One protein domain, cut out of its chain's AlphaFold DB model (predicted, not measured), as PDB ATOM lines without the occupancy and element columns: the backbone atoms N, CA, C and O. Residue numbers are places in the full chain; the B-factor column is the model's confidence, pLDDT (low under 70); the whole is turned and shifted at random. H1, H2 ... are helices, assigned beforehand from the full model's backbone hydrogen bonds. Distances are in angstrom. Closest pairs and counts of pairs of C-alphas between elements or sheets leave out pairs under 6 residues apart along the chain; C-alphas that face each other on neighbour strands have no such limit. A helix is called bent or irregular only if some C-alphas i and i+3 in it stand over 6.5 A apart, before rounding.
ATOM      1  N   LEU A  18     -12.875 137.133  47.345       86.06
ATOM      2  CA  LEU A  18     -11.867 136.840  48.360       86.06
ATOM      3  C   LEU A  18     -10.456 136.708  47.757       86.06
ATOM      4  O   LEU A  18      -9.519 137.291  48.296       86.06
ATOM      5  N   ASP A  19     -10.299 136.024  46.618       87.69
ATOM      6  CA  ASP A  19      -9.008 135.881  45.929       87.69
ATOM      7  C   ASP A  19      -8.467 137.239  45.471       87.69
ATOM      8  O   ASP A  19      -7.266 137.501  45.571       87.69
ATOM      9  N   SER A  20      -9.349 138.133  45.003       91.00
ATOM     10  CA  SER A  20      -8.947 139.500  44.676       91.00
ATOM     11  C   SER A  20      -8.521 140.263  45.930       91.00
ATOM     12  O   SER A  20      -7.503 140.942  45.878       91.00
ATOM     13  N   GLY A  21      -9.205 140.086  47.066       92.31
ATOM     14  CA  GLY A  21      -8.791 140.630  48.364       92.31
ATOM     15  C   GLY A  21      -7.345 140.276  48.734       92.31
ATOM     16  O   GLY A  21      -6.534 141.177  48.940       92.31
ATOM     17  N   TYR A  22      -6.982 138.989  48.719       92.56
ATOM     18  CA  TYR A  22      -5.607 138.556  49.020       92.56
ATOM     19  C   TYR A  22      -4.585 139.025  47.979       92.56
ATOM     20  O   TYR A  22      -3.478 139.435  48.335       92.56
ATOM     21  N   LEU A  23      -4.943 139.026  46.692       92.12
ATOM     22  CA  LEU A  23      -4.060 139.515  45.631       92.12
ATOM     23  C   LEU A  23      -3.791 141.028  45.750       92.12
ATOM     24  O   LEU A  23      -2.690 141.483  45.432       92.12
ATOM     25  N   LEU A  24      -4.763 141.800  46.244       93.88
ATOM     26  CA  LEU A  24      -4.600 143.213  46.593       93.88
ATOM     27  C   LEU A  24      -3.704 143.375  47.827       93.88
ATOM     28  O   LEU A  24      -2.723 144.111  47.750       93.88
ATOM     29  N   SER A  25      -3.949 142.629  48.911       94.06
ATOM     30  CA  SER A  25      -3.082 142.614  50.104       94.06
ATOM     31  C   SER A  25      -1.623 142.290  49.752       94.06
ATOM     32  O   SER A  25      -0.705 142.954  50.237       94.06
ATOM     33  N   LYS A  26      -1.402 141.365  48.810       93.00
ATOM     34  CA  LYS A  26      -0.073 141.034  48.276       93.00
ATOM     35  C   LYS A  26       0.564 142.176  47.483       93.00
ATOM     36  O   LYS A  26       1.762 142.403  47.620       93.00
ATOM     37  N   LYS A  27      -0.215 142.943  46.709       92.94
ATOM     38  CA  LYS A  27       0.267 144.180  46.057       92.94
ATOM     39  C   LYS A  27       0.486 145.338  47.046       92.94
ATOM     40  O   LYS A  27       1.246 146.248  46.729       92.94
ATOM     41  N   GLU A  28      -0.129 145.307  48.230       93.50
ATOM     42  CA  GLU A  28       0.150 146.244  49.335       93.50
ATOM     43  C   GLU A  28       1.354 145.852  50.203       93.50
ATOM     44  O   GLU A  28       1.806 146.674  50.999       93.50
ATOM     45  N   GLY A  29       1.864 144.620  50.087       93.00
ATOM     46  CA  GLY A  29       2.867 144.091  51.016       93.00
ATOM     47  C   GLY A  29       2.320 143.913  52.438       93.00
ATOM     48  O   GLY A  29       3.052 144.092  53.410       93.00
ATOM     49  N   ARG A  30       1.022 143.616  52.570       95.06
ATOM     50  CA  ARG A  30       0.321 143.451  53.851       95.06
ATOM     51  C   ARG A  30      -0.315 142.073  53.950       95.06
ATOM     52  O   ARG A  30      -0.668 141.471  52.937       95.06
ATOM     53  N   THR A  31      -0.492 141.600  55.175       95.00
ATOM     54  CA  THR A  31      -1.327 140.439  55.487       95.00
ATOM     55  C   THR A  31      -2.746 140.898  55.811       95.00
ATOM     56  O   THR A  31      -2.943 141.981  56.367       95.00
ATOM     57  N   GLY A  32      -3.742 140.101  55.434       92.81
ATOM     58  CA  GLY A  32      -5.150 140.381  55.696       92.81
ATOM     59  C   GLY A  32      -5.886 139.150  56.212       92.81
ATOM     60  O   GLY A  32      -5.589 138.031  55.808       92.81
ATOM     61  N   THR A  33      -6.866 139.386  57.080       92.50
ATOM     62  CA  THR A  33      -7.879 138.416  57.516       92.50
ATOM     63  C   THR A  33      -9.241 139.018  57.174       92.50
ATOM     64  O   THR A  33      -9.436 140.214  57.408       92.50
ATOM     65  N   PRO A  34     -10.193 138.254  56.613       92.19
ATOM     66  CA  PRO A  34     -11.526 138.773  56.335       92.19
ATOM     67  C   PRO A  34     -12.258 139.125  57.639       92.19
ATOM     68  O   PRO A  34     -12.138 138.420  58.643       92.19
ATOM     69  N   GLU A  35     -13.036 140.209  57.624       89.75
ATOM     70  CA  GLU A  35     -13.710 140.717  58.824       89.75
ATOM     71  C   GLU A  35     -14.618 139.651  59.471       89.75
ATOM     72  O   GLU A  35     -15.471 139.037  58.824       89.75
ATOM     73  N   ARG A  36     -14.412 139.421  60.776       87.81
ATOM     74  CA  ARG A  36     -15.183 138.480  61.602       87.81
ATOM     75  C   ARG A  36     -16.343 139.252  62.291       87.81
ATOM     76  O   ARG A  36     -16.118 140.381  62.719       87.81
ATOM     77  N   PRO A  37     -17.553 138.676  62.457       89.31
ATOM     78  CA  PRO A  37     -17.936 137.308  62.128       89.31
ATOM     79  C   PRO A  37     -18.176 137.103  60.629       89.31
ATOM     80  O   PRO A  37     -18.976 137.790  59.994       89.31
ATOM     81  N   LEU A  38     -17.560 136.058  60.081       86.19
ATOM     82  CA  LEU A  38     -17.946 135.557  58.772       86.19
ATOM     83  C   LEU A  38     -19.367 134.984  58.847       86.19
ATOM     84  O   LEU A  38     -19.689 134.205  59.745       86.19
ATOM     85  N   SER A  39     -20.211 135.317  57.868       90.94
ATOM     86  CA  SER A  39     -21.489 134.613  57.684       90.94
ATOM     87  C   SER A  39     -21.249 133.105  57.518       90.94
ATOM     88  O   SER A  39     -20.190 132.705  57.042       90.94
ATOM     89  N   ALA A  40     -22.222 132.243  57.828       88.12
ATOM     90  CA  ALA A  40     -22.036 130.786  57.714       88.12
ATOM     91  C   ALA A  40     -21.600 130.325  56.301       88.12
ATOM     92  O   ALA A  40     -20.848 129.361  56.156       88.12
ATOM     93  N   LEU A  41     -22.026 131.045  55.255       88.19
ATOM     94  CA  LEU A  41     -21.546 130.849  53.884       88.19
ATOM     95  C   LEU A  41     -20.158 131.475  53.656       88.19
ATOM     96  O   LEU A  41     -19.349 130.906  52.931       88.19
ATOM     97  N   GLY A  42     -19.880 132.630  54.264       87.62
ATOM     98  CA  GLY A  42     -18.572 133.284  54.257       87.62
ATOM     99  C   GLY A  42     -17.475 132.448  54.919       87.62
ATOM    100  O   GLY A  42     -16.386 132.382  54.373       87.62
ATOM    101  N   ALA A  43     -17.774 131.747  56.017       85.81
ATOM    102  CA  ALA A  43     -16.842 130.855  56.707       85.81
ATOM    103  C   ALA A  43     -16.414 129.692  55.800       85.81
ATOM    104  O   ALA A  43     -15.227 129.528  55.539       85.81
ATOM    105  N   ARG A  44     -17.382 128.981  55.201       85.19
ATOM    106  CA  ARG A  44     -17.103 127.938  54.195       85.19
ATOM    107  C   ARG A  44     -16.384 128.475  52.959       85.19
ATOM    108  O   ARG A  44     -15.592 127.764  52.359       85.19
ATOM    109  N   LYS A  45     -16.669 129.713  52.542       82.94
ATOM    110  CA  LYS A  45     -15.952 130.359  51.433       82.94
ATOM    111  C   LYS A  45     -14.528 130.756  51.812       82.94
ATOM    112  O   LYS A  45     -13.674 130.681  50.946       82.94
ATOM    113  N   ALA A  46     -14.268 131.157  53.055       80.81
ATOM    114  CA  ALA A  46     -12.924 131.445  53.542       80.81
ATOM    115  C   ALA A  46     -12.102 130.154  53.628       80.81
ATOM    116  O   ALA A  46     -11.064 130.087  52.989       80.81
ATOM    117  N   GLU A  47     -12.625 129.109  54.279       81.81
ATOM    118  CA  GLU A  47     -12.080 127.737  54.277       81.81
ATOM    119  C   GLU A  47     -11.733 127.281  52.848       81.81
ATOM    120  O   GLU A  47     -10.590 126.949  52.540       81.81
ATOM    121  N   TYR A  48     -12.695 127.394  51.930       79.56
ATOM    122  CA  TYR A  48     -12.522 127.054  50.522       79.56
ATOM    123  C   TYR A  48     -11.486 127.936  49.777       79.56
ATOM    124  O   TYR A  48     -10.758 127.466  48.898       79.56
ATOM    125  N   VAL A  49     -11.376 129.222  50.115       74.00
ATOM    126  CA  VAL A  49     -10.360 130.123  49.545       74.00
ATOM    127  C   VAL A  49      -8.983 129.858  50.143       74.00
ATOM    128  O   VAL A  49      -7.987 130.001  49.440       74.00
ATOM    129  N   PHE A  50      -8.899 129.375  51.380       71.81
ATOM    130  CA  PHE A  50      -7.656 128.857  51.929       71.81
ATOM    131  C   PHE A  50      -7.222 127.573  51.209       71.81
ATOM    132  O   PHE A  50      -6.053 127.493  50.843       71.81
ATOM    133  N   GLU A  51      -8.129 126.656  50.841       73.69
ATOM    134  CA  GLU A  51      -7.794 125.551  49.914       73.69
ATOM    135  C   GLU A  51      -7.198 126.082  48.586       73.69
ATOM    136  O   GLU A  51      -6.192 125.586  48.074       73.69
ATOM    137  N   THR A  52      -7.816 127.135  48.047       67.00
ATOM    138  CA  THR A  52      -7.563 127.696  46.707       67.00
ATOM    139  C   THR A  52      -6.277 128.507  46.594       67.00
ATOM    140  O   THR A  52      -5.456 128.261  45.715       67.00
ATOM    141  N   VAL A  53      -6.110 129.492  47.473       65.38
ATOM    142  CA  VAL A  53      -5.029 130.490  47.476       65.38
ATOM    143  C   VAL A  53      -3.943 130.109  48.484       65.38
ATOM    144  O   VAL A  53      -2.764 130.369  48.250       65.38
ATOM    145  N   GLY A  54      -4.335 129.472  49.590       62.44
ATOM    146  CA  GLY A  54      -3.462 129.083  50.698       62.44
ATOM    147  C   GLY A  54      -2.873 127.672  50.603       62.44
ATOM    148  O   GLY A  54      -1.872 127.415  51.267       62.44
ATOM    149  N   LEU A  55      -3.415 126.770  49.770       65.25
ATOM    150  CA  LEU A  55      -2.810 125.451  49.541       65.25
ATOM    151  C   LEU A  55      -2.379 125.174  48.109       65.25
ATOM    152  O   LEU A  55      -1.275 124.679  47.964       65.25
ATOM    153  N   ALA A  56      -3.128 125.480  47.047       67.88
ATOM    154  CA  ALA A  56      -2.636 125.123  45.705       67.88
ATOM    155  C   ALA A  56      -1.335 125.871  45.292       67.88
ATOM    156  O   ALA A  56      -0.404 125.212  44.813       67.88
ATOM    157  N   PRO A  57      -1.187 127.201  45.501       66.44
ATOM    158  CA  PRO A  57       0.074 127.896  45.255       66.44
ATOM    159  C   PRO A  57       1.151 127.532  46.284       66.44
ATOM    160  O   PRO A  57       2.236 127.157  45.838       66.44
ATOM    161  N   PRO A  58       0.902 127.538  47.614       61.84
ATOM    162  CA  PRO A  58       1.890 127.064  48.571       61.84
ATOM    163  C   PRO A  58       2.306 125.624  48.318       61.84
ATOM    164  O   PRO A  58       3.490 125.412  48.207       61.84
ATOM    165  N   ALA A  59       1.433 124.652  48.074       67.25
ATOM    166  CA  ALA A  59       1.844 123.286  47.740       67.25
ATOM    167  C   ALA A  59       2.821 123.209  46.560       67.25
ATOM    168  O   ALA A  59       3.807 122.489  46.654       67.25
ATOM    169  N   ARG A  60       2.620 124.002  45.499       71.88
ATOM    170  CA  ARG A  60       3.568 124.104  44.373       71.88
ATOM    171  C   ARG A  60       4.887 124.786  44.778       71.88
ATOM    172  O   ARG A  60       5.961 124.299  44.437       71.88
ATOM    173  N   ILE A  61       4.821 125.878  45.543       70.62
ATOM    174  CA  ILE A  61       5.991 126.595  46.089       70.62
ATOM    175  C   ILE A  61       6.779 125.690  47.055       70.62
ATOM    176  O   ILE A  61       7.999 125.634  47.001       70.62
ATOM    177  N   LEU A  62       6.089 124.935  47.902       68.69
ATOM    178  CA  LEU A  62       6.605 123.998  48.891       68.69
ATOM    179  C   LEU A  62       7.140 122.731  48.208       68.69
ATOM    180  O   LEU A  62       8.173 122.221  48.614       68.69
ATOM    181  N   GLN A  63       6.540 122.251  47.120       74.25
ATOM    182  CA  GLN A  63       7.107 121.158  46.323       74.25
ATOM    183  C   GLN A  63       8.470 121.541  45.720       74.25
ATOM    184  O   GLN A  63       9.371 120.702  45.680       74.25
ATOM    185  N   GLY A  64       8.653 122.811  45.335       72.38
ATOM    186  CA  GLY A  64       9.957 123.366  44.959       72.38
ATOM    187  C   GLY A  64      10.896 123.590  46.153       72.38
ATOM    188  O   GLY A  64      12.012 123.079  46.166       72.38
ATOM    189  N   HIS A  65      10.447 124.331  47.171       68.25
ATOM    190  CA  HIS A  65      11.307 124.878  48.225       68.25
ATOM    191  C   HIS A  65      11.374 124.049  49.522       68.25
ATOM    192  O   HIS A  65      12.407 124.086  50.187       68.25
ATOM    193  N   CYS A  66      10.364 123.250  49.905       64.44
ATOM    194  CA  CYS A  66      10.461 122.387  51.100       64.44
ATOM    195  C   CYS A  66      11.605 121.391  50.998       64.44
ATOM    196  O   CYS A  66      12.167 121.024  52.023       64.44
ATOM    197  N   ARG A  67      11.972 120.943  49.794       65.75
ATOM    198  CA  ARG A  67      13.057 119.966  49.648       65.75
ATOM    199  C   ARG A  67      14.404 120.499  50.148       65.75
ATOM    200  O   ARG A  67      15.247 119.706  50.545       65.75
ATOM    201  N   GLU A  68      14.561 121.821  50.170       63.09
ATOM    202  CA  GLU A  68      15.726 122.546  50.678       63.09
ATOM    203  C   GLU A  68      15.469 123.094  52.098       63.09
ATOM    204  O   GLU A  68      16.272 122.895  53.008       63.09
ATOM    205  N   ILE A  69      14.289 123.681  52.335       64.62
ATOM    206  CA  ILE A  69      13.869 124.287  53.615       64.62
ATOM    207  C   ILE A  69      13.710 123.250  54.747       64.62
ATOM    208  O   ILE A  69      14.054 123.532  55.895       64.62
ATOM    209  N   LEU A  70      13.223 122.034  54.470       62.31
ATOM    210  CA  LEU A  70      12.965 121.029  55.516       62.31
ATOM    211  C   LEU A  70      14.257 120.461  56.141       62.31
ATOM    212  O   LEU A  70      14.206 119.857  57.211       62.31
ATOM    213  N   ILE A  71      15.416 120.680  55.508       59.19
ATOM    214  CA  ILE A  71      16.724 120.183  55.967       59.19
ATOM    215  C   ILE A  71      17.173 120.892  57.264       59.19
ATOM    216  O   ILE A  71      17.899 120.309  58.067       59.19
ATOM    217  N   GLY A  72      16.696 122.118  57.524       59.09
ATOM    218  CA  GLY A  72      17.062 122.920  58.704       59.09
ATOM    219  C   GLY A  72      16.295 122.615  60.002       59.09
ATOM    220  O   GLY A  72      16.529 123.277  61.013       59.09
ATOM    221  N   GLY A  73      15.340 121.675  59.992       56.19
ATOM    222  CA  GLY A  73      14.632 121.160  61.179       56.19
ATOM    223  C   GLY A  73      13.730 122.127  61.971       56.19
ATOM    224  O   GLY A  73      12.933 121.663  62.785       56.19
ATOM    225  N   THR A  74      13.827 123.446  61.756       57.72
ATOM    226  CA  THR A  74      13.252 124.451  62.675       57.72
ATOM    227  C   THR A  74      12.789 125.754  62.003       57.72
ATOM    228  O   THR A  74      12.696 126.785  62.662       57.72
ATOM    229  N   LEU A  75      12.518 125.752  60.692       55.28
ATOM    230  CA  LEU A  75      12.139 126.982  59.986       55.28
ATOM    231  C   LEU A  75      10.685 127.419  60.238       55.28
ATOM    232  O   LEU A  75       9.766 126.603  60.330       55.28
ATOM    233  N   TYR A  76      10.509 128.740  60.309       72.50
ATOM    234  CA  TYR A  76       9.262 129.470  60.561       72.50
ATOM    235  C   TYR A  76       8.312 129.413  59.351       72.50
ATOM    236  O   TYR A  76       8.058 130.390  58.651       72.50
ATOM    237  N   PHE A  77       7.812 128.217  59.065       79.38
ATOM    238  CA  PHE A  77       7.018 127.904  57.877       79.38
ATOM    239  C   PHE A  77       5.750 128.772  57.696       79.38
ATOM    240  O   PHE A  77       5.503 129.191  56.564       79.38
ATOM    241  N   PRO A  78       4.971 129.129  58.744       85.25
ATOM    242  CA  PRO A  78       3.847 130.053  58.596       85.25
ATOM    243  C   PRO A  78       4.262 131.472  58.224       85.25
ATOM    244  O   PRO A  78       3.526 132.098  57.476       85.25
ATOM    245  N   ASP A  79       5.427 131.965  58.658       87.88
ATOM    246  CA  ASP A  79       5.900 133.307  58.284       87.88
ATOM    247  C   ASP A  79       6.204 133.357  56.779       87.88
ATOM    248  O   ASP A  79       5.824 134.302  56.086       87.88
ATOM    249  N   TYR A  80       6.800 132.285  56.244       88.38
ATOM    250  CA  TYR A  80       7.030 132.130  54.807       88.38
ATOM    251  C   TYR A  80       5.719 132.022  54.011       88.38
ATOM    252  O   TYR A  80       5.554 132.717  53.007       88.38
ATOM    253  N   ILE A  81       4.756 131.202  54.455       88.56
ATOM    254  CA  ILE A  81       3.441 131.107  53.793       88.56
ATOM    255  C   ILE A  81       2.694 132.439  53.880       88.56
ATOM    256  O   ILE A  81       2.133 132.884  52.880       88.56
ATOM    257  N   SER A  82       2.713 133.097  55.037       92.25
ATOM    258  CA  SER A  82       2.077 134.392  55.274       92.25
ATOM    259  C   SER A  82       2.638 135.461  54.331       92.25
ATOM    260  O   SER A  82       1.873 136.111  53.619       92.25
ATOM    261  N   ALA A  83       3.965 135.553  54.198       91.44
ATOM    262  CA  ALA A  83       4.619 136.436  53.231       91.44
ATOM    263  C   ALA A  83       4.310 136.068  51.764       91.44
ATOM    264  O   ALA A  83       4.134 136.950  50.921       91.44
ATOM    265  N   ALA A  84       4.215 134.776  51.434       89.81
ATOM    266  CA  ALA A  84       3.940 134.315  50.072       89.81
ATOM    267  C   ALA A  84       2.474 134.505  49.636       89.81
ATOM    268  O   ALA A  84       2.210 134.676  48.440       89.81
ATOM    269  N   THR A  85       1.523 134.464  50.572       90.19
ATOM    270  CA  THR A  85       0.070 134.446  50.304       90.19
ATOM    271  C   THR A  85      -0.671 135.709  50.743       90.19
ATOM    272  O   THR A  85      -1.801 135.914  50.307       90.19
ATOM    273  N   SER A  86      -0.059 136.550  51.583       94.44
ATOM    274  CA  SER A  86      -0.719 137.650  52.303       94.44
ATOM    275  C   SER A  86      -1.854 137.223  53.245       94.44
ATOM    276  O   SER A  86      -2.666 138.052  53.655       94.44
ATOM    277  N   ILE A  87      -1.888 135.951  53.644       93.62
ATOM    278  CA  ILE A  87      -2.755 135.446  54.715       93.62
ATOM    279  C   ILE A  87      -2.055 135.684  56.064       93.62
ATOM    280  O   ILE A  87      -0.826 135.650  56.136       93.62
ATOM    281  N   THR A  88      -2.793 135.947  57.141       94.12
ATOM    282  CA  THR A  88      -2.222 136.062  58.497       94.12
ATOM    283  C   THR A  88      -1.710 134.718  59.025       94.12
ATOM    284  O   THR A  88      -2.118 133.648  58.569       94.12
ATOM    285  N   HIS A  89      -0.790 134.744  59.993       92.94
ATOM    286  CA  HIS A  89      -0.241 133.507  60.551       92.94
ATOM    287  C   HIS A  89      -1.298 132.704  61.324       92.94
ATOM    288  O   HIS A  89      -1.227 131.476  61.348       92.94
ATOM    289  N   GLU A  90      -2.298 133.375  61.901       92.19
ATOM    290  CA  GLU A  90      -3.444 132.761  62.567       92.19
ATOM    291  C   GLU A  90      -4.313 131.964  61.591       92.19
ATOM    292  O   GLU A  90      -4.544 130.778  61.822       92.19
ATOM    293  N   ASP A  91      -4.727 132.567  60.474       91.81
ATOM    294  CA  ASP A  91      -5.569 131.895  59.477       91.81
ATOM    295  C   ASP A  91      -4.798 130.760  58.756       91.81
ATOM    296  O   ASP A  91      -5.359 129.689  58.501       91.81
ATOM    297  N   VAL A  92      -3.489 130.932  58.488       91.31
ATOM    298  CA  VAL A  92      -2.609 129.847  57.988       91.31
ATOM    299  C   VAL A  92      -2.570 128.684  58.981       91.31
ATOM    300  O   VAL A  92      -2.673 127.519  58.588       91.31
ATOM    301  N   PHE A  93      -2.428 128.982  60.272       90.88
ATOM    302  CA  PHE A  93      -2.370 127.975  61.321       90.88
ATOM    303  C   PHE A  93      -3.706 127.230  61.498       90.88
ATOM    304  O   PHE A  93      -3.700 125.999  61.575       90.88
ATOM    305  N   GLU A  94      -4.835 127.948  61.530       89.81
ATOM    306  CA  GLU A  94      -6.187 127.369  61.584       89.81
ATOM    307  C   GLU A  94      -6.409 126.429  60.380       89.81
ATOM    308  O   GLU A  94      -6.721 125.252  60.565       89.81
ATOM    309  N   THR A  95      -6.085 126.878  59.162       88.75
ATOM    310  CA  THR A  95      -6.197 126.068  57.934       88.75
ATOM    311  C   THR A  95      -5.346 124.791  57.982       88.75
ATOM    312  O   THR A  95      -5.831 123.687  57.729       88.75
ATOM    313  N   LEU A  96      -4.054 124.906  58.317       88.62
ATOM    314  CA  LEU A  96      -3.141 123.757  58.358       88.62
ATOM    315  C   LEU A  96      -3.490 122.762  59.478       88.62
ATOM    316  O   LEU A  96      -3.147 121.577  59.386       88.62
ATOM    317  N   ARG A  97      -4.177 123.222  60.530       88.75
ATOM    318  CA  ARG A  97      -4.738 122.374  61.586       88.75
ATOM    319  C   ARG A  97      -5.945 121.581  61.088       88.75
ATOM    320  O   ARG A  97      -6.005 120.380  61.350       88.75
ATOM    321  N   ASP A  98      -6.862 122.212  60.362       87.75
ATOM    322  CA  ASP A  98      -8.086 121.564  59.869       87.75
ATOM    323  C   ASP A  98      -7.781 120.484  58.817       87.75
ATOM    324  O   ASP A  98      -8.356 119.390  58.848       87.75
ATOM    325  N   ILE A  99      -6.768 120.723  57.977       86.62
ATOM    326  CA  ILE A  99      -6.234 119.751  57.002       86.62
ATOM    327  C   ILE A  99      -5.299 118.720  57.681       86.62
ATOM    328  O   ILE A  99      -4.875 117.749  57.065       86.62
ATOM    329  N   LYS A 100      -5.026 118.863  58.990       90.00
ATOM    330  CA  LYS A 100      -4.196 117.963  59.825       90.00
ATOM    331  C   LYS A 100      -2.719 117.880  59.415       90.00
ATOM    332  O   LYS A 100      -1.999 116.997  59.886       90.00
ATOM    333  N   LEU A 101      -2.251 118.839  58.616       86.62
ATOM    334  CA  LEU A 101      -0.842 118.995  58.245       86.62
ATOM    335  C   LEU A 101       0.008 119.504  59.416       86.62
ATOM    336  O   LEU A 101       1.216 119.296  59.426       86.62
ATOM    337  N   ILE A 102      -0.591 120.130  60.434       89.31
ATOM    338  CA  ILE A 102       0.102 120.446  61.691       89.31
ATOM    339  C   ILE A 102      -0.213 119.411  62.774       89.31
ATOM    340  O   ILE A 102      -1.363 119.099  63.074       89.31
ATOM    341  N   THR A 103       0.839 118.930  63.432       86.62
ATOM    342  CA  THR A 103       0.780 118.195  64.697       86.62
ATOM    343  C   THR A 103       1.572 118.972  65.748       86.62
ATOM    344  O   THR A 103       2.584 119.591  65.456       86.62
ATOM    345  N   GLY A 104       1.150 118.965  67.006       85.56
ATOM    346  CA  GLY A 104       1.957 119.542  68.079       85.56
ATOM    347  C   GLY A 104       1.558 118.966  69.429       85.56
ATOM    348  O   GLY A 104       0.411 118.533  69.574       85.56
ATOM    349  N   PRO A 105       2.475 118.944  70.412       80.69
ATOM    350  CA  PRO A 105       2.217 118.338  71.720       80.69
ATOM    351  C   PRO A 105       1.013 118.986  72.420       80.69
ATOM    352  O   PRO A 105       0.186 118.286  73.000       80.69
ATOM    353  N   ASP A 106       0.856 120.300  72.253       77.00
ATOM    354  CA  ASP A 106      -0.218 121.093  72.857       77.00
ATOM    355  C   ASP A 106      -1.459 121.229  71.943       77.00
ATOM    356  O   ASP A 106      -2.468 121.816  72.327       77.00
ATOM    357  N   MET A 107      -1.420 120.657  70.731       72.25
ATOM    358  CA  MET A 107      -2.462 120.815  69.698       72.25
ATOM    359  C   MET A 107      -3.609 119.813  69.796       72.25
ATOM    360  O   MET A 107      -4.560 119.904  69.013       72.25
ATOM    361  N   SER A 108      -3.507 118.851  70.718       64.19
ATOM    362  CA  SER A 108      -4.379 117.680  70.863       64.19
ATOM    363  C   SER A 108      -5.829 118.050  71.200       64.19
ATOM    364  O   SER A 108      -6.255 117.936  72.345       64.19
ATOM    365  N   LEU A 146      -1.173 132.020  69.080       88.81
ATOM    366  CA  LEU A 146      -0.564 130.877  68.413       88.81
ATOM    367  C   LEU A 146       0.358 130.102  69.368       88.81
ATOM    368  O   LEU A 146       1.206 130.702  70.042       88.81
ATOM    369  N   PRO A 147       0.251 128.762  69.425       89.25
ATOM    370  CA  PRO A 147       1.161 127.966  70.232       89.25
ATOM    371  C   PRO A 147       2.596 128.074  69.711       89.25
ATOM    372  O   PRO A 147       2.875 127.853  68.536       89.25
ATOM    373  N   ARG A 148       3.531 128.359  70.622       87.12
ATOM    374  CA  ARG A 148       4.949 128.626  70.309       87.12
ATOM    375  C   ARG A 148       5.707 127.446  69.685       87.12
ATOM    376  O   ARG A 148       6.844 127.622  69.262       87.12
ATOM    377  N   LYS A 149       5.140 126.237  69.719       86.12
ATOM    378  CA  LYS A 149       5.764 125.000  69.238       86.12
ATOM    379  C   LYS A 149       4.734 124.134  68.521       86.12
ATOM    380  O   LYS A 149       3.784 123.648  69.131       86.12
ATOM    381  N   TYR A 150       4.966 123.901  67.239       88.62
ATOM    382  CA  TYR A 150       4.228 122.963  66.402       88.62
ATOM    383  C   TYR A 150       5.195 122.324  65.405       88.62
ATOM    384  O   TYR A 150       6.251 122.881  65.116       88.62
ATOM    385  N   SER A 151       4.847 121.149  64.892       87.12
ATOM    386  CA  SER A 151       5.562 120.480  63.810       87.12
ATOM    387  C   SER A 151       4.623 120.268  62.628       87.12
ATOM    388  O   SER A 151       3.475 119.848  62.774       87.12
ATOM    389  N   ILE A 152       5.104 120.577  61.429       86.88
ATOM    390  CA  ILE A 152       4.347 120.327  60.204       86.88
ATOM    391  C   ILE A 152       4.695 118.926  59.717       86.88
ATOM    392  O   ILE A 152       5.856 118.604  59.465       86.88
ATOM    393  N   ARG A 153       3.675 118.080  59.608       87.19
ATOM    394  CA  ARG A 153       3.744 116.777  58.961       87.19
ATOM    395  C   ARG A 153       3.388 116.975  57.496       87.19
ATOM    396  O   ARG A 153       2.221 117.014  57.128       87.19
ATOM    397  N   TRP A 154       4.422 117.121  56.679       85.25
ATOM    398  CA  TRP A 154       4.293 117.229  55.233       85.25
ATOM    399  C   TRP A 154       4.473 115.855  54.585       85.25
ATOM    400  O   TRP A 154       5.586 115.330  54.573       85.25
ATOM    401  N   ASP A 155       3.398 115.281  54.045       88.56
ATOM    402  CA  ASP A 155       3.482 114.162  53.102       88.56
ATOM    403  C   ASP A 155       3.283 114.708  51.675       88.56
ATOM    404  O   ASP A 155       2.170 115.124  51.336       88.56
ATOM    405  N   PRO A 156       4.330 114.726  50.825       86.12
ATOM    406  CA  PRO A 156       4.212 115.184  49.445       86.12
ATOM    407  C   PRO A 156       3.120 114.454  48.656       86.12
ATOM    408  O   PRO A 156       2.456 115.083  47.842       86.12
ATOM    409  N   ALA A 157       2.892 113.159  48.908       91.19
ATOM    410  CA  ALA A 157       1.918 112.372  48.155       91.19
ATOM    411  C   ALA A 157       0.466 112.727  48.521       91.19
ATOM    412  O   ALA A 157      -0.399 112.770  47.644       91.19
ATOM    413  N   GLU A 158       0.195 113.010  49.800       87.56
ATOM    414  CA  GLU A 158      -1.118 113.487  50.256       87.56
ATOM    415  C   GLU A 158      -1.408 114.886  49.697       87.56
ATOM    416  O   GLU A 158      -2.500 115.139  49.183       87.56
ATOM    417  N   VAL A 159      -0.403 115.765  49.713       85.25
ATOM    418  CA  VAL A 159      -0.501 117.113  49.145       85.25
ATOM    419  C   VAL A 159      -0.702 117.073  47.629       85.25
ATOM    420  O   VAL A 159      -1.593 117.752  47.128       85.25
ATOM    421  N   ASP A 160       0.060 116.266  46.889       87.00
ATOM    422  CA  ASP A 160      -0.099 116.132  45.437       87.00
ATOM    423  C   ASP A 160      -1.494 115.605  45.074       87.00
ATOM    424  O   ASP A 160      -2.149 116.135  44.174       87.00
ATOM    425  N   ALA A 161      -2.004 114.611  45.811       90.38
ATOM    426  CA  ALA A 161      -3.366 114.111  45.630       90.38
ATOM    427  C   ALA A 161      -4.424 115.185  45.943       90.38
ATOM    428  O   ALA A 161      -5.427 115.296  45.231       90.38
ATOM    429  N   TYR A 162      -4.204 115.999  46.978       84.81
ATOM    430  CA  TYR A 162      -5.068 117.123  47.333       84.81
ATOM    431  C   TYR A 162      -5.076 118.203  46.240       84.81
ATOM    432  O   TYR A 162      -6.150 118.578  45.768       84.81
ATOM    433  N   VAL A 163      -3.902 118.629  45.758       85.62
ATOM    434  CA  VAL A 163      -3.758 119.599  44.658       85.62
ATOM    435  C   VAL A 163      -4.414 119.076  43.384       85.62
ATOM    436  O   VAL A 163      -5.197 119.799  42.778       85.62
ATOM    437  N   GLN A 164      -4.196 117.814  43.001       90.25
ATOM    438  CA  GLN A 164      -4.849 117.219  41.827       90.25
ATOM    439  C   GLN A 164      -6.376 117.148  41.970       90.25
ATOM    440  O   GLN A 164      -7.103 117.409  41.011       90.25
ATOM    441  N   ASN A 165      -6.886 116.802  43.155       89.12
ATOM    442  CA  ASN A 165      -8.323 116.804  43.426       89.12
ATOM    443  C   ASN A 165      -8.906 118.222  43.383       89.12
ATOM    444  O   ASN A 165     -10.035 118.392  42.928       89.12
ATOM    445  N   TRP A 166      -8.152 119.226  43.831       84.50
ATOM    446  CA  TRP A 166      -8.539 120.631  43.770       84.50
ATOM    447  C   TRP A 166      -8.512 121.169  42.327       84.50
ATOM    448  O   TRP A 166      -9.470 121.797  41.887       84.50
ATOM    449  N   GLU A 167      -7.485 120.840  41.540       86.56
ATOM    450  CA  GLU A 167      -7.380 121.220  40.124       86.56
ATOM    451  C   GLU A 167      -8.468 120.571  39.261       86.56
ATOM    452  O   GLU A 167      -9.054 121.239  38.409       86.56
ATOM    453  N   ARG A 168      -8.831 119.308  39.536       91.88
ATOM    454  CA  ARG A 168      -9.924 118.606  38.837       91.88
ATOM    455  C   ARG A 168     -11.292 119.276  39.015       91.88
ATOM    456  O   ARG A 168     -12.162 119.087  38.173       91.88
ATOM    457  N   LYS A 169     -11.496 120.065  40.077       90.62
ATOM    458  CA  LYS A 169     -12.732 120.841  40.283       90.62
ATOM    459  C   LYS A 169     -12.835 122.071  39.353       90.62
ATOM    460  O   LYS A 169     -13.869 122.730  39.367       90.62
ATOM    461  N   GLY A 170     -11.802 122.392  38.560       88.31
ATOM    462  CA  GLY A 170     -11.868 123.432  37.521       88.31
ATOM    463  C   GLY A 170     -11.970 124.862  38.059       88.31
ATOM    464  O   GLY A 170     -12.630 125.713  37.470       88.31
ATOM    465  N   HIS A 171     -11.367 125.132  39.214       83.56
ATOM    466  CA  HIS A 171     -11.501 126.424  39.876       83.56
ATOM    467  C   HIS A 171     -10.780 127.555  39.131       83.56
ATOM    468  O   HIS A 171      -9.611 127.439  38.755       83.56
ATOM    469  N   LEU A 172     -11.496 128.670  38.952       85.38
ATOM    470  CA  LEU A 172     -11.006 129.873  38.285       85.38
ATOM    471  C   LEU A 172      -9.769 130.426  39.004       85.38
ATOM    472  O   LEU A 172      -9.782 130.627  40.215       85.38
ATOM    473  N   ARG A 173      -8.705 130.702  38.244       84.69
ATOM    474  CA  ARG A 173      -7.445 131.259  38.755       84.69
ATOM    475  C   ARG A 173      -7.294 132.715  38.338       84.69
ATOM    476  O   ARG A 173      -7.394 133.037  37.153       84.69
ATOM    477  N   LEU A 174      -6.980 133.593  39.289       87.69
ATOM    478  CA  LEU A 174      -6.638 134.980  38.978       87.69
ATOM    479  C   LEU A 174      -5.255 135.061  38.319       87.69
ATOM    480  O   LEU A 174      -4.255 134.678  38.922       87.69
ATOM    481  N   LYS A 175      -5.185 135.612  37.102       90.56
ATOM    482  CA  LYS A 175      -3.915 135.996  36.464       90.56
ATOM    483  C   LYS A 175      -3.445 137.330  37.084       90.56
ATOM    484  O   LYS A 175      -4.098 138.349  36.833       90.56
ATOM    485  N   PRO A 176      -2.359 137.372  37.886       89.94
ATOM    486  CA  PRO A 176      -1.945 138.577  38.622       89.94
ATOM    487  C   PRO A 176      -1.582 139.753  37.702       89.94
ATOM    488  O   PRO A 176      -1.746 140.919  38.082       89.94
ATOM    489  N   ASP A 177      -1.162 139.428  36.480       92.12
ATOM    490  CA  ASP A 177      -0.744 140.347  35.418       92.12
ATOM    491  C   ASP A 177      -1.935 141.088  34.791       92.12
ATOM    492  O   ASP A 177      -1.807 142.233  34.359       92.12
ATOM    493  N   ARG A 178      -3.130 140.473  34.797       93.50
ATOM    494  CA  ARG A 178      -4.371 141.119  34.328       93.50
ATOM    495  C   ARG A 178      -4.972 142.060  35.380       93.50
ATOM    496  O   ARG A 178      -5.751 142.942  35.017       93.50
ATOM    497  N   LEU A 179      -4.601 141.937  36.663       92.44
ATOM    498  CA  LEU A 179      -5.094 142.827  37.721       92.44
ATOM    499  C   LEU A 179      -4.397 144.197  37.669       92.44
ATOM    500  O   LEU A 179      -3.402 144.441  38.363       92.44
TER     501      LEU A 179
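What this domain is: This is residues 18 to 108 and 146 to 179 of the 539 residues of the protein "MYST-like histone acetyltransferase" of Ceratobasidium theobromae (UniProt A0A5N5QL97). One long bent helix, H2, runs through the domain, and four shorter helices gather round its bend: H1, H3 and H4 pack on its first arm or near the bend, and H5 runs antiparallel to its second arm. The 125 printed residues hold five named helices, H1 to H5 in order, and no named strand: all helix. The whole is compact, with a radius of gyration of the C-alphas of 14.5 A and spans of 38 by 30 by 28 A.

How they stand to each other: H1, residues 18 to 28, touches H2a, residues 40 to 54, at Asp 19 and Val 53, their closest C-alphas, 6.9 A apart, at a steep tilt of 53 degrees. H2, residues 40 to 72, was assigned as one helix by its hydrogen bonds but is bent, with C-alphas 54 and 57 6.6 A apart. H2b, residues 57 to 72, is irregular, with C-alphas 64 and 67 6.6 A apart. H3, residues 77 to 85, forms a helical hairpin with H2b; they only just touch, with 3 pairs of C-alphas within 8 A, the closest Pro 58 and Ile 81 at 6.8 A. H4, residues 89 to 98, touches H2a about perpendicular at 82 degrees, closest at the C-alphas of Phe 50 and Thr 95, 6.8 A. H5, residues 156 to 168, touches H2b with residues 59 to 63 of H2b alone, opposite ways at a shallow tilt of 9 degrees; the closest C-alphas, of Ala 59 and Val 159, are 6.8 A apart. H1 and H5 are apart. Every O i to N i+4 pair is within hydrogen-bond range in H1, H3, H4 and H5, against 10 of 11 in H2a and 8 of 12 in H2b.

Where its parts are: H1 begins at C-alpha 18 (-11.867, 136.840, 48.360). H2a measures 19.9 A, H2b 22.2 A and H5 18.0 A; H5 ends at C-alpha 168 (-9.924, 118.606, 38.837).

The domain as a whole: Residues 109 to 145 are not printed; C-alphas 108 and 146 are 14.0 A apart across this cut. The link H1 to H2 is long. Confidence is under 70 at 21 residues, among them 52 to 59 and 65 to 75.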